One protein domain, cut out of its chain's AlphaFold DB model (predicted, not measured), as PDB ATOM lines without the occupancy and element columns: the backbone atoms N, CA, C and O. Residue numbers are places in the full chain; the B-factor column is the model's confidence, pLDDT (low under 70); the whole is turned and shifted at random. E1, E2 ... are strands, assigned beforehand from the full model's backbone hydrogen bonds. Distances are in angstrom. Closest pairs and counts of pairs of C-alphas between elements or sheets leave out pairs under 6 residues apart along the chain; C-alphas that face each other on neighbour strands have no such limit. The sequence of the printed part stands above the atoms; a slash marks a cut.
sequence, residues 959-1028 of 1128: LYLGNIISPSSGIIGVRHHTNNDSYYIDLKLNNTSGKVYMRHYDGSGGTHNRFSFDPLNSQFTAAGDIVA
ATOM      1  N   LEU A 959      33.515  28.074  45.655       56.59
ATOM      2  CA  LEU A 959      32.514  27.302  44.935       56.59
ATOM      3  C   LEU A 959      31.318  27.101  45.861       56.59
ATOM      4  O   LEU A 959      31.352  26.237  46.735       56.59
ATOM      5  N   TYR A 960      30.293  27.928  45.678       53.38
ATOM      6  CA  TYR A 960      28.981  27.676  46.251       53.38
ATOM      7  C   TYR A 960      28.227  26.716  45.324       53.38
ATOM      8  O   TYR A 960      28.082  27.016  44.146       53.38
ATOM      9  N   LEU A 961      27.752  25.570  45.810       61.34
ATOM     10  CA  LEU A 961      26.804  24.707  45.090       61.34
ATOM     11  C   LEU A 961      25.595  24.541  46.002       61.34
ATOM     12  O   LEU A 961      25.748  23.871  47.008       61.34
ATOM     13  N   GLY A 962      24.437  25.148  45.713       53.41
ATOM     14  CA  GLY A 962      23.186  24.820  46.421       53.41
ATOM     15  C   GLY A 962      22.237  25.981  46.743       53.41
ATOM     16  O   GLY A 962      22.440  26.715  47.696       53.41
ATOM     17  N   ASN A 963      21.131  26.099  46.005       47.50
ATOM     18  CA  ASN A 963      19.821  26.582  46.472       47.50
ATOM     19  C   ASN A 963      18.791  26.301  45.362       47.50
ATOM     20  O   ASN A 963      19.171  26.171  44.198       47.50
ATOM     21  N   ILE A 964      17.495  26.277  45.681       51.09
ATOM     22  CA  ILE A 964      16.463  26.385  44.640       51.09
ATOM     23  C   ILE A 964      16.614  27.784  44.017       51.09
ATOM     24  O   ILE A 964      16.601  28.777  44.744       51.09
ATOM     25  N   ILE A 965      16.768  27.886  42.689       56.06
ATOM     26  CA  ILE A 965      16.955  29.180  41.987       56.06
ATOM     27  C   ILE A 965      15.809  30.169  42.305       56.06
ATOM     28  O   ILE A 965      16.010  31.382  42.227       56.06
ATOM     29  N   SER A 966      14.644  29.655  42.722       54.22
ATOM     30  CA  SER A 966      13.563  30.393  43.380       54.22
ATOM     31  C   SER A 966      12.823  29.494  44.388       54.22
ATOM     32  O   SER A 966      12.379  28.424  43.973       54.22
ATOM     33  N   PRO A 967      12.577  29.912  45.647       45.00
ATOM     34  CA  PRO A 967      11.853  29.120  46.658       45.00
ATOM     35  C   PRO A 967      10.458  28.633  46.226       45.00
ATOM     36  O   PRO A 967       9.896  27.734  46.843       45.00
ATOM     37  N   SER A 968       9.889  29.240  45.182       49.94
ATOM     38  CA  SER A 968       8.547  28.975  44.655       49.94
ATOM     39  C   SER A 968       8.491  28.008  43.469       49.94
ATOM     40  O   SER A 968       7.401  27.671  43.017       49.94
ATOM     41  N   SER A 969       9.627  27.571  42.926       50.97
ATOM     42  CA  SER A 969       9.653  26.725  41.730       50.97
ATOM     43  C   SER A 969      10.441  25.462  42.037       50.97
ATOM     44  O   SER A 969      11.590  25.592  42.434       50.97
ATOM     45  N   GLY A 970       9.872  24.267  41.855       54.25
ATOM     46  CA  GLY A 970      10.545  22.969  42.055       54.25
ATOM     47  C   GLY A 970      11.682  22.695  41.061       54.25
ATOM     48  O   GLY A 970      11.725  21.648  40.428       54.25
ATOM     49  N   ILE A 971      12.563  23.669  40.855       55.03
ATOM     50  CA  ILE A 971      13.569  23.698  39.808       55.03
ATOM     51  C   ILE A 971      14.940  23.548  40.448       55.03
ATOM     52  O   ILE A 971      15.418  24.434  41.159       55.03
ATOM     53  N   ILE A 972      15.546  22.403  40.161       58.94
ATOM     54  CA  ILE A 972      16.899  22.031  40.553       58.94
ATOM     55  C   ILE A 972      17.872  22.784  39.636       58.94
ATOM     56  O   ILE A 972      17.654  22.899  38.429       58.94
ATOM     57  N   GLY A 973      18.924  23.362  40.205       66.62
ATOM     58  CA  GLY A 973      19.917  24.097  39.437       66.62
ATOM     59  C   GLY A 973      21.192  24.346  40.226       66.62
ATOM     60  O   GLY A 973      21.223  24.200  41.448       66.62
ATOM     61  N   VAL A 974      22.248  24.710  39.510       73.31
ATOM     62  CA  VAL A 974      23.578  24.976  40.059       73.31
ATOM     63  C   VAL A 974      23.855  26.470  39.954       73.31
ATOM     64  O   VAL A 974      23.737  27.031  38.867       73.31
ATOM     65  N   ARG A 975      24.226  27.119  41.066       75.25
ATOM     66  CA  ARG A 975      24.676  28.518  41.054       75.25
ATOM     67  C   ARG A 975      26.141  28.631  41.434       75.25
ATOM     68  O   ARG A 975      26.435  28.402  42.593       75.25
ATOM     69  N   HIS A 976      27.006  29.110  40.549       78.19
ATOM     70  CA  HIS A 976      28.398  29.445  40.866       78.19
ATOM     71  C   HIS A 976      28.531  30.928  41.224       78.19
ATOM     72  O   HIS A 976      28.236  31.789  40.393       78.19
ATOM     73  N   HIS A 977      28.983  31.226  42.442       72.19
ATOM     74  CA  HIS A 977      29.250  32.590  42.904       72.19
ATOM     75  C   HIS A 977      30.292  32.614  44.025       72.19
ATOM     76  O   HIS A 977      30.457  31.621  44.731       72.19
ATOM     77  N   THR A 978      30.973  33.751  44.189       65.12
ATOM     78  CA  THR A 978      31.993  33.961  45.231       65.12
ATOM     79  C   THR A 978      31.410  34.540  46.525       65.12
ATOM     80  O   THR A 978      31.856  34.178  47.612       65.12
ATOM     81  N   ASN A 979      30.392  35.403  46.426       64.75
ATOM     82  CA  ASN A 979      29.590  35.927  47.537       64.75
ATOM     83  C   ASN A 979      28.179  36.341  47.047       64.75
ATOM     84  O   ASN A 979      27.898  36.285  45.848       64.75
ATOM     85  N   ASN A 980      27.298  36.743  47.969       65.06
ATOM     86  CA  ASN A 980      25.908  37.120  47.661       65.06
ATOM     87  C   ASN A 980      25.765  38.444  46.888       65.06
ATOM     88  O   ASN A 980      24.677  38.723  46.392       65.06
ATOM     89  N   ASP A 981      26.852  39.209  46.751       70.44
ATOM     90  CA  ASP A 981      26.861  40.559  46.180       70.44
ATOM     91  C   ASP A 981      27.666  40.653  44.866       70.44
ATOM     92  O   ASP A 981      27.989  41.744  44.403       70.44
ATOM     93  N   SER A 982      28.027  39.512  44.265       70.00
ATOM     94  CA  SER A 982      28.894  39.439  43.078       70.00
ATOM     95  C   SER A 982      28.153  38.988  41.816       70.00
ATOM     96  O   SER A 982      26.952  38.721  41.816       70.00
ATOM     97  N   TYR A 983      28.889  38.897  40.707       80.56
ATOM     98  CA  TYR A 983      28.447  38.189  39.509       80.56
ATOM     99  C   TYR A 983      28.273  36.700  39.778       80.56
ATOM    100  O   TYR A 983      29.047  36.100  40.529       80.56
ATOM    101  N   TYR A 984      27.294  36.089  39.113       79.69
ATOM    102  CA  TYR A 984      27.083  34.661  39.240       79.69
ATOM    103  C   TYR A 984      26.535  33.945  38.004       79.69
ATOM    104  O   TYR A 984      25.762  34.467  37.201       79.69
ATOM    105  N   ILE A 985      27.016  32.709  37.938       85.06
ATOM    106  CA  ILE A 985      26.682  31.521  37.159       85.06
ATOM    107  C   ILE A 985      25.380  30.807  37.504       85.06
ATOM    108  O   ILE A 985      25.465  30.035  38.442       85.06
ATOM    109  N   ASP A 986      24.225  30.942  36.847       80.75
ATOM    110  CA  ASP A 986      23.109  30.007  37.125       80.75
ATOM    111  C   ASP A 986      22.844  29.042  35.984       80.75
ATOM    112  O   ASP A 986      22.497  29.454  34.883       80.75
ATOM    113  N   LEU A 987      22.909  27.750  36.287       80.56
ATOM    114  CA  LEU A 987      22.444  26.671  35.432       80.56
ATOM    115  C   LEU A 987      21.116  26.159  35.981       80.56
ATOM    116  O   LEU A 987      21.062  25.484  37.008       80.56
ATOM    117  N   LYS A 988      20.031  26.492  35.296       76.19
ATOM    118  CA  LYS A 988      18.681  26.029  35.593       76.19
ATOM    119  C   LYS A 988      18.381  24.862  34.662       76.19
ATOM    120  O   LYS A 988      18.098  25.098  33.494       76.19
ATOM    121  N   LEU A 989      18.480  23.628  35.147       65.62
ATOM    122  CA  LEU A 989      18.325  22.432  34.317       65.62
ATOM    123  C   LEU A 989      17.175  21.584  34.863       65.62
ATOM    124  O   LEU A 989      17.285  20.983  35.928       65.62
ATOM    125  N   ASN A 990      16.060  21.534  34.137       62.00
ATOM    126  CA  ASN A 990      15.031  20.522  34.346       62.00
ATOM    127  C   ASN A 990      14.453  20.059  32.998       62.00
ATOM    128  O   ASN A 990      14.637  20.728  31.979       62.00
ATOM    129  N   ASN A 991      13.716  18.944  33.007       56.06
ATOM    130  CA  ASN A 991      13.152  18.304  31.808       56.06
ATOM    131  C   ASN A 991      12.129  19.169  31.035       56.06
ATOM    132  O   ASN A 991      11.613  18.733  30.013       56.06
ATOM    133  N   THR A 992      11.792  20.368  31.518       60.16
ATOM    134  CA  THR A 992      10.754  21.247  30.950       60.16
ATOM    135  C   THR A 992      11.243  22.699  30.775       60.16
ATOM    136  O   THR A 992      10.501  23.564  30.318       60.16
ATOM    137  N   SER A 993      12.472  23.022  31.188       64.94
ATOM    138  CA  SER A 993      13.057  24.368  31.249       64.94
ATOM    139  C   SER A 993      14.565  24.267  31.523       64.94
ATOM    140  O   SER A 993      14.987  24.139  32.674       64.94
ATOM    141  N   GLY A 994      15.378  24.361  30.471       72.19
ATOM    142  CA  GLY A 994      16.833  24.499  30.548       72.19
ATOM    143  C   GLY A 994      17.234  25.938  30.242       72.19
ATOM    144  O   GLY A 994      16.962  26.400  29.141       72.19
ATOM    145  N   LYS A 995      17.838  26.669  31.185       81.12
ATOM    146  CA  LYS A 995      18.366  28.027  30.962       81.12
ATOM    147  C   LYS A 995      19.684  28.233  31.699       81.12
ATOM    148  O   LYS A 995      19.802  27.871  32.868       81.12
ATOM    149  N   VAL A 996      20.651  28.865  31.044       86.56
ATOM    150  CA  VAL A 996      21.909  29.317  31.652       86.56
ATOM    151  C   VAL A 996      21.885  30.838  31.745       86.56
ATOM    152  O   VAL A 996      21.587  31.500  30.754       86.56
ATOM    153  N   TYR A 997      22.193  31.401  32.913       85.69
ATOM    154  CA  TYR A 997      22.178  32.842  33.151       85.69
ATOM    155  C   TYR A 997      23.514  33.378  33.669       85.69
ATOM    156  O   TYR A 997      24.000  32.962  34.718       85.69
ATOM    157  N   MET A 998      24.035  34.359  32.936       88.31
ATOM    158  CA  MET A 998      24.996  35.400  33.310       88.31
ATOM    159  C   MET A 998      24.377  36.482  34.198       88.31
ATOM    160  O   MET A 998      23.748  37.372  33.619       88.31
ATOM    161  N   ARG A 999      24.460  36.449  35.534       83.81
ATOM    162  CA  ARG A 999      23.724  37.415  36.384       83.81
ATOM    163  C   ARG A 999      24.623  38.302  37.230       83.81
ATOM    164  O   ARG A 999      25.748  37.945  37.559       83.81
ATOM    165  N   HIS A1000      24.095  39.474  37.565       85.19
ATOM    166  CA  HIS A1000      24.730  40.478  38.412       85.19
ATOM    167  C   HIS A1000      23.764  40.911  39.515       85.19
ATOM    168  O   HIS A1000      22.615  41.262  39.217       85.19
ATOM    169  N   TYR A1001      24.240  40.920  40.758       81.00
ATOM    170  CA  TYR A1001      23.563  41.581  41.868       81.00
ATOM    171  C   TYR A1001      23.959  43.056  41.923       81.00
ATOM    172  O   TYR A1001      25.136  43.379  41.849       81.00
ATOM    173  N   ASP A1002      22.988  43.959  42.030       77.62
ATOM    174  CA  ASP A1002      23.227  45.409  41.989       77.62
ATOM    175  C   ASP A1002      23.651  46.046  43.325       77.62
ATOM    176  O   ASP A1002      23.863  47.254  43.378       77.62
ATOM    177  N   GLY A1003      23.772  45.263  44.401       71.38
ATOM    178  CA  GLY A1003      24.082  45.768  45.745       71.38
ATOM    179  C   GLY A1003      22.880  46.372  46.488       71.38
ATOM    180  O   GLY A1003      23.006  46.739  47.655       71.38
ATOM    181  N   SER A1004      21.711  46.458  45.846       76.44
ATOM    182  CA  SER A1004      20.477  47.075  46.358       76.44
ATOM    183  C   SER A1004      19.269  46.127  46.363       76.44
ATOM    184  O   SER A1004      18.135  46.558  46.565       76.44
ATOM    185  N   GLY A1005      19.498  44.821  46.189       67.88
ATOM    186  CA  GLY A1005      18.455  43.789  46.214       67.88
ATOM    187  C   GLY A1005      18.018  43.281  44.839       67.88
ATOM    188  O   GLY A1005      17.272  42.303  44.773       67.88
ATOM    189  N   GLY A1006      18.482  43.894  43.749       76.94
ATOM    190  CA  GLY A1006      18.109  43.561  42.379       76.94
ATOM    191  C   GLY A1006      19.051  42.550  41.723       76.94
ATOM    192  O   GLY A1006      20.263  42.746  41.644       76.94
ATOM    193  N   THR A1007      18.486  41.470  41.175       77.81
ATOM    194  CA  THR A1007      19.201  40.528  40.296       77.81
ATOM    195  C   THR A1007      18.920  40.856  38.835       77.81
ATOM    196  O   THR A1007      17.765  40.832  38.415       77.81
ATOM    197  N   HIS A1008      19.969  41.066  38.042       81.19
ATOM    198  CA  HIS A1008      19.856  41.414  36.625       81.19
ATOM    199  C   HIS A1008      20.466  40.331  35.734       81.19
ATOM    200  O   HIS A1008      21.622  39.941  35.926       81.19
ATOM    201  N   ASN A1009      19.715  39.875  34.729       84.44
ATOM    202  CA  ASN A1009      20.237  38.990  33.687       84.44
ATOM    203  C   ASN A1009      21.062  39.827  32.705       84.44
ATOM    204  O   ASN A1009      20.516  40.669  31.999       84.44
ATOM    205  N   ARG A1010      22.377  39.613  32.668       85.12
ATOM    206  CA  ARG A1010      23.278  40.246  31.690       85.12
ATOM    207  C   ARG A1010      23.390  39.421  30.420       85.12
ATOM    208  O   ARG A1010      23.504  39.971  29.331       85.12
ATOM    209  N   PHE A1011      23.319  38.108  30.580       87.81
ATOM    210  CA  PHE A1011      23.425  37.142  29.508       87.81
ATOM    211  C   PHE A1011      22.528  35.947  29.818       87.81
ATOM    212  O   PHE A1011      22.471  35.506  30.968       87.81
ATOM    213  N   SER A1012      21.832  35.402  28.827       87.56
ATOM    214  CA  SER A1012      21.088  34.159  28.988       87.56
ATOM    215  C   SER A1012      21.084  33.308  27.731       87.56
ATOM    216  O   SER A1012      20.872  33.816  26.630       87.56
ATOM    217  N   PHE A1013      21.237  32.004  27.932       87.69
ATOM    218  CA  PHE A1013      21.075  30.980  26.912       87.69
ATOM    219  C   PHE A1013      19.914  30.061  27.298       87.69
ATOM    220  O   PHE A1013      19.918  29.465  28.375       87.69
ATOM    221  N   ASP A1014      18.912  29.980  26.433       83.38
ATOM    222  CA  ASP A1014      17.736  29.121  26.558       83.38
ATOM    223  C   ASP A1014      17.765  28.086  25.422       83.38
ATOM    224  O   ASP A1014      17.233  28.353  24.339       83.38
ATOM    225  N   PRO A1015      18.425  26.931  25.633       75.06
ATOM    226  CA  PRO A1015      18.544  25.886  24.620       75.06
ATOM    227  C   PRO A1015      17.204  25.302  24.170       75.06
ATOM    228  O   PRO A1015      17.123  24.821  23.048       75.06
ATOM    229  N   LEU A1016      16.155  25.338  25.002       74.88
ATOM    230  CA  LEU A1016      14.859  24.759  24.629       74.88
ATOM    231  C   LEU A1016      14.080  25.630  23.643       74.88
ATOM    232  O   LEU A1016      13.270  25.106  22.894       74.88
ATOM    233  N   ASN A1017      14.309  26.944  23.656       74.50
ATOM    234  CA  ASN A1017      13.680  27.885  22.725       74.50
ATOM    235  C   ASN A1017      14.676  28.439  21.694       74.50
ATOM    236  O   ASN A1017      14.387  29.447  21.043       74.50
ATOM    237  N   SER A1018      15.874  27.844  21.604       74.44
ATOM    238  CA  SER A1018      16.984  28.307  20.762       74.44
ATOM    239  C   SER A1018      17.263  29.814  20.894       74.44
ATOM    240  O   SER A1018      17.586  30.497  19.919       74.44
ATOM    241  N   GLN A1019      17.101  30.368  22.101       79.38
ATOM    242  CA  GLN A1019      17.202  31.805  22.346       79.38
ATOM    243  C   GLN A1019      18.511  32.148  23.054       79.38
ATOM    244  O   GLN A1019      18.850  31.609  24.107       79.38
ATOM    245  N   PHE A1020      19.217  33.118  22.484       83.50
ATOM    246  CA  PHE A1020      20.404  33.729  23.059       83.50
ATOM    247  C   PHE A1020      20.127  35.210  23.294       83.50
ATOM    248  O   PHE A1020      19.616  35.898  22.411       83.50
ATOM    249  N   THR A1021      20.414  35.711  24.489       83.94
ATOM    250  CA  THR A1021      20.079  37.086  24.869       83.94
ATOM    251  C   THR A1021      21.223  37.707  25.649       83.94
ATOM    252  O   THR A1021      21.648  37.164  26.665       83.94
ATOM    253  N   ALA A1022      21.688  38.870  25.200       86.50
ATOM    254  CA  ALA A1022      22.632  39.715  25.917       86.50
ATOM    255  C   ALA A1022      21.973  41.073  26.178       86.50
ATOM    256  O   ALA A1022      21.358  41.642  25.280       86.50
ATOM    257  N   ALA A1023      22.081  41.575  27.406       81.62
ATOM    258  CA  ALA A1023      21.544  42.880  27.791       81.62
ATOM    259  C   ALA A1023      22.518  44.043  27.508       81.62
ATOM    260  O   ALA A1023      22.164  45.197  27.729       81.62
ATOM    261  N   GLY A1024      23.752  43.744  27.090       78.56
ATOM    262  CA  GLY A1024      24.769  44.726  26.698       78.56
ATOM    263  C   GLY A1024      25.238  44.519  25.257       78.56
ATOM    264  O   GLY A1024      24.706  43.664  24.546       78.56
ATOM    265  N   ASP A1025      26.252  45.281  24.848       80.69
ATOM    266  CA  ASP A1025      26.793  45.231  23.487       80.69
ATOM    267  C   ASP A1025      27.464  43.886  23.179       80.69
ATOM    268  O   ASP A1025      28.255  43.360  23.966       80.69
ATOM    269  N   ILE A1026      27.185  43.346  21.989       82.75
ATOM    270  CA  ILE A1026      27.893  42.188  21.435       82.75
ATOM    271  C   ILE A1026      28.908  42.705  20.412       82.75
ATOM    272  O   ILE A1026      28.539  43.102  19.307       82.75
ATOM    273  N   VAL A1027      30.197  42.671  20.758       80.06
ATOM    274  CA  VAL A1027      31.292  42.945  19.813       80.06
ATOM    275  C   VAL A1027      31.617  41.649  19.066       80.06
ATOM    276  O   VAL A1027      32.272  40.763  19.610       80.06
ATOM    277  N   ALA A1028      31.128  41.513  17.832       79.25
ATOM    278  CA  ALA A1028      31.369  40.348  16.976       79.25
ATOM    279  C   ALA A1028      32.336  40.687  15.826       79.25
ATOM    280  O   ALA A1028      32.251  41.765  15.246       79.25
TER     281      ALA A1028
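Overview. This is residues 959 to 1028 of the 1128 residues of the protein "Peptidase S74 domain-containing protein" of Candidatus Pelagibacter sp (UniProt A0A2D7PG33). The domain is a single sheet of five strands running back and forth, twisted, with no named helix over either of its faces; E3 lies in the middle, and E1 and E5 form the two edges. Before E1 a long loop without a named element, residues 959 to 972, lies on the E1 side of the sheet, and after E5 the last residues lead away from the other edge to Ala 1028. The printed part has 70 residues with five named strands, E1 to E5 in that order along the chain, and the sheet has the same order, E1, E2, E3, E4, E5, all antiparallel. The class is all strand, though the named strands hold 34 of the 70 residues, under half. The whole is compact, with a radius of gyration of the C-alphas of 12.6 A, and the C-alphas span 35 by 32 by 21 A.

Arrangement. Residues 973 to 977 form E1, an edge strand, and residues 983 to 990 form E2, its antiparallel neighbour, with 171 degrees between their directions. This hairpin has N 976 and O 985 within hydrogen-bond range at 2.8 A, and the C-alphas of Arg 975 and Asp 986, which face each other, are 4.5 A apart. E3, residues 993 to 1001, is the antiparallel neighbour of E2 at 166 degrees. In this second hairpin N 988 and O 995 are 2.8 A apart and N 984 and O 999 are 2.9 A apart, both within hydrogen-bond range. E3 bends by 60 degrees at residue 998. E4, residues 1007 to 1014, bends by 74 degrees at residue 1010. E3 and E4 form a hairpin, antiparallel at 150 degrees, with N 998 and O 1011 within hydrogen-bond range at 2.8 A. The C-alphas of Met 998 and Phe 1011 face each other at 4.5 A, and those of Arg 999 and Asn 1009 at 4.7 A. E5, residues 1019 to 1022, is the other edge strand and forms the last hairpin with E4, antiparallel at 146 degrees, with N 1012 and O 1021 within hydrogen-bond range at 2.8 A. The five strands form a meander, each strand the antiparallel neighbour of the one before. E1 is apart from E4 and from E5, and E2 is apart from E5.

Along the chain. The printed part begins at C-alpha 959, at (32.514, 27.302, 44.935). E1 starts at C-alpha 973, at (19.917, 24.097, 39.437), and measures 13.1 A from first to last C-alpha. E2, from Tyr 983 to Asn 990, and E3, from Ser 993 to Tyr 1001, each measure 22.8 A; E3, with 9 residues, is the longest strand by residues. E4, from Thr 1007 to Asp 1014, measures 17.9 A. E5, from Gln 1019 to Ala 1022, measures 10.2 A and ends at C-alpha 1022, at (22.632, 39.715, 25.917).

Size, cuts and confidence. The two C-alphas farthest apart are those of Ser 968 and Ala 1028, at 37.6 A, and the first and last printed C-alphas are 30.9 A apart. The C-alphas of the sheet lie up to 7.0 A off the best plane through them. The printed part has no cut, and the four links between the strands are tight, with 5, 2, 5 and 4 residues between them in turn. The mean pLDDT of the printed part is 72.3. It is under 70 at 24 residues: 959 to 973, 978 to 980, 989 to 993 and 1005.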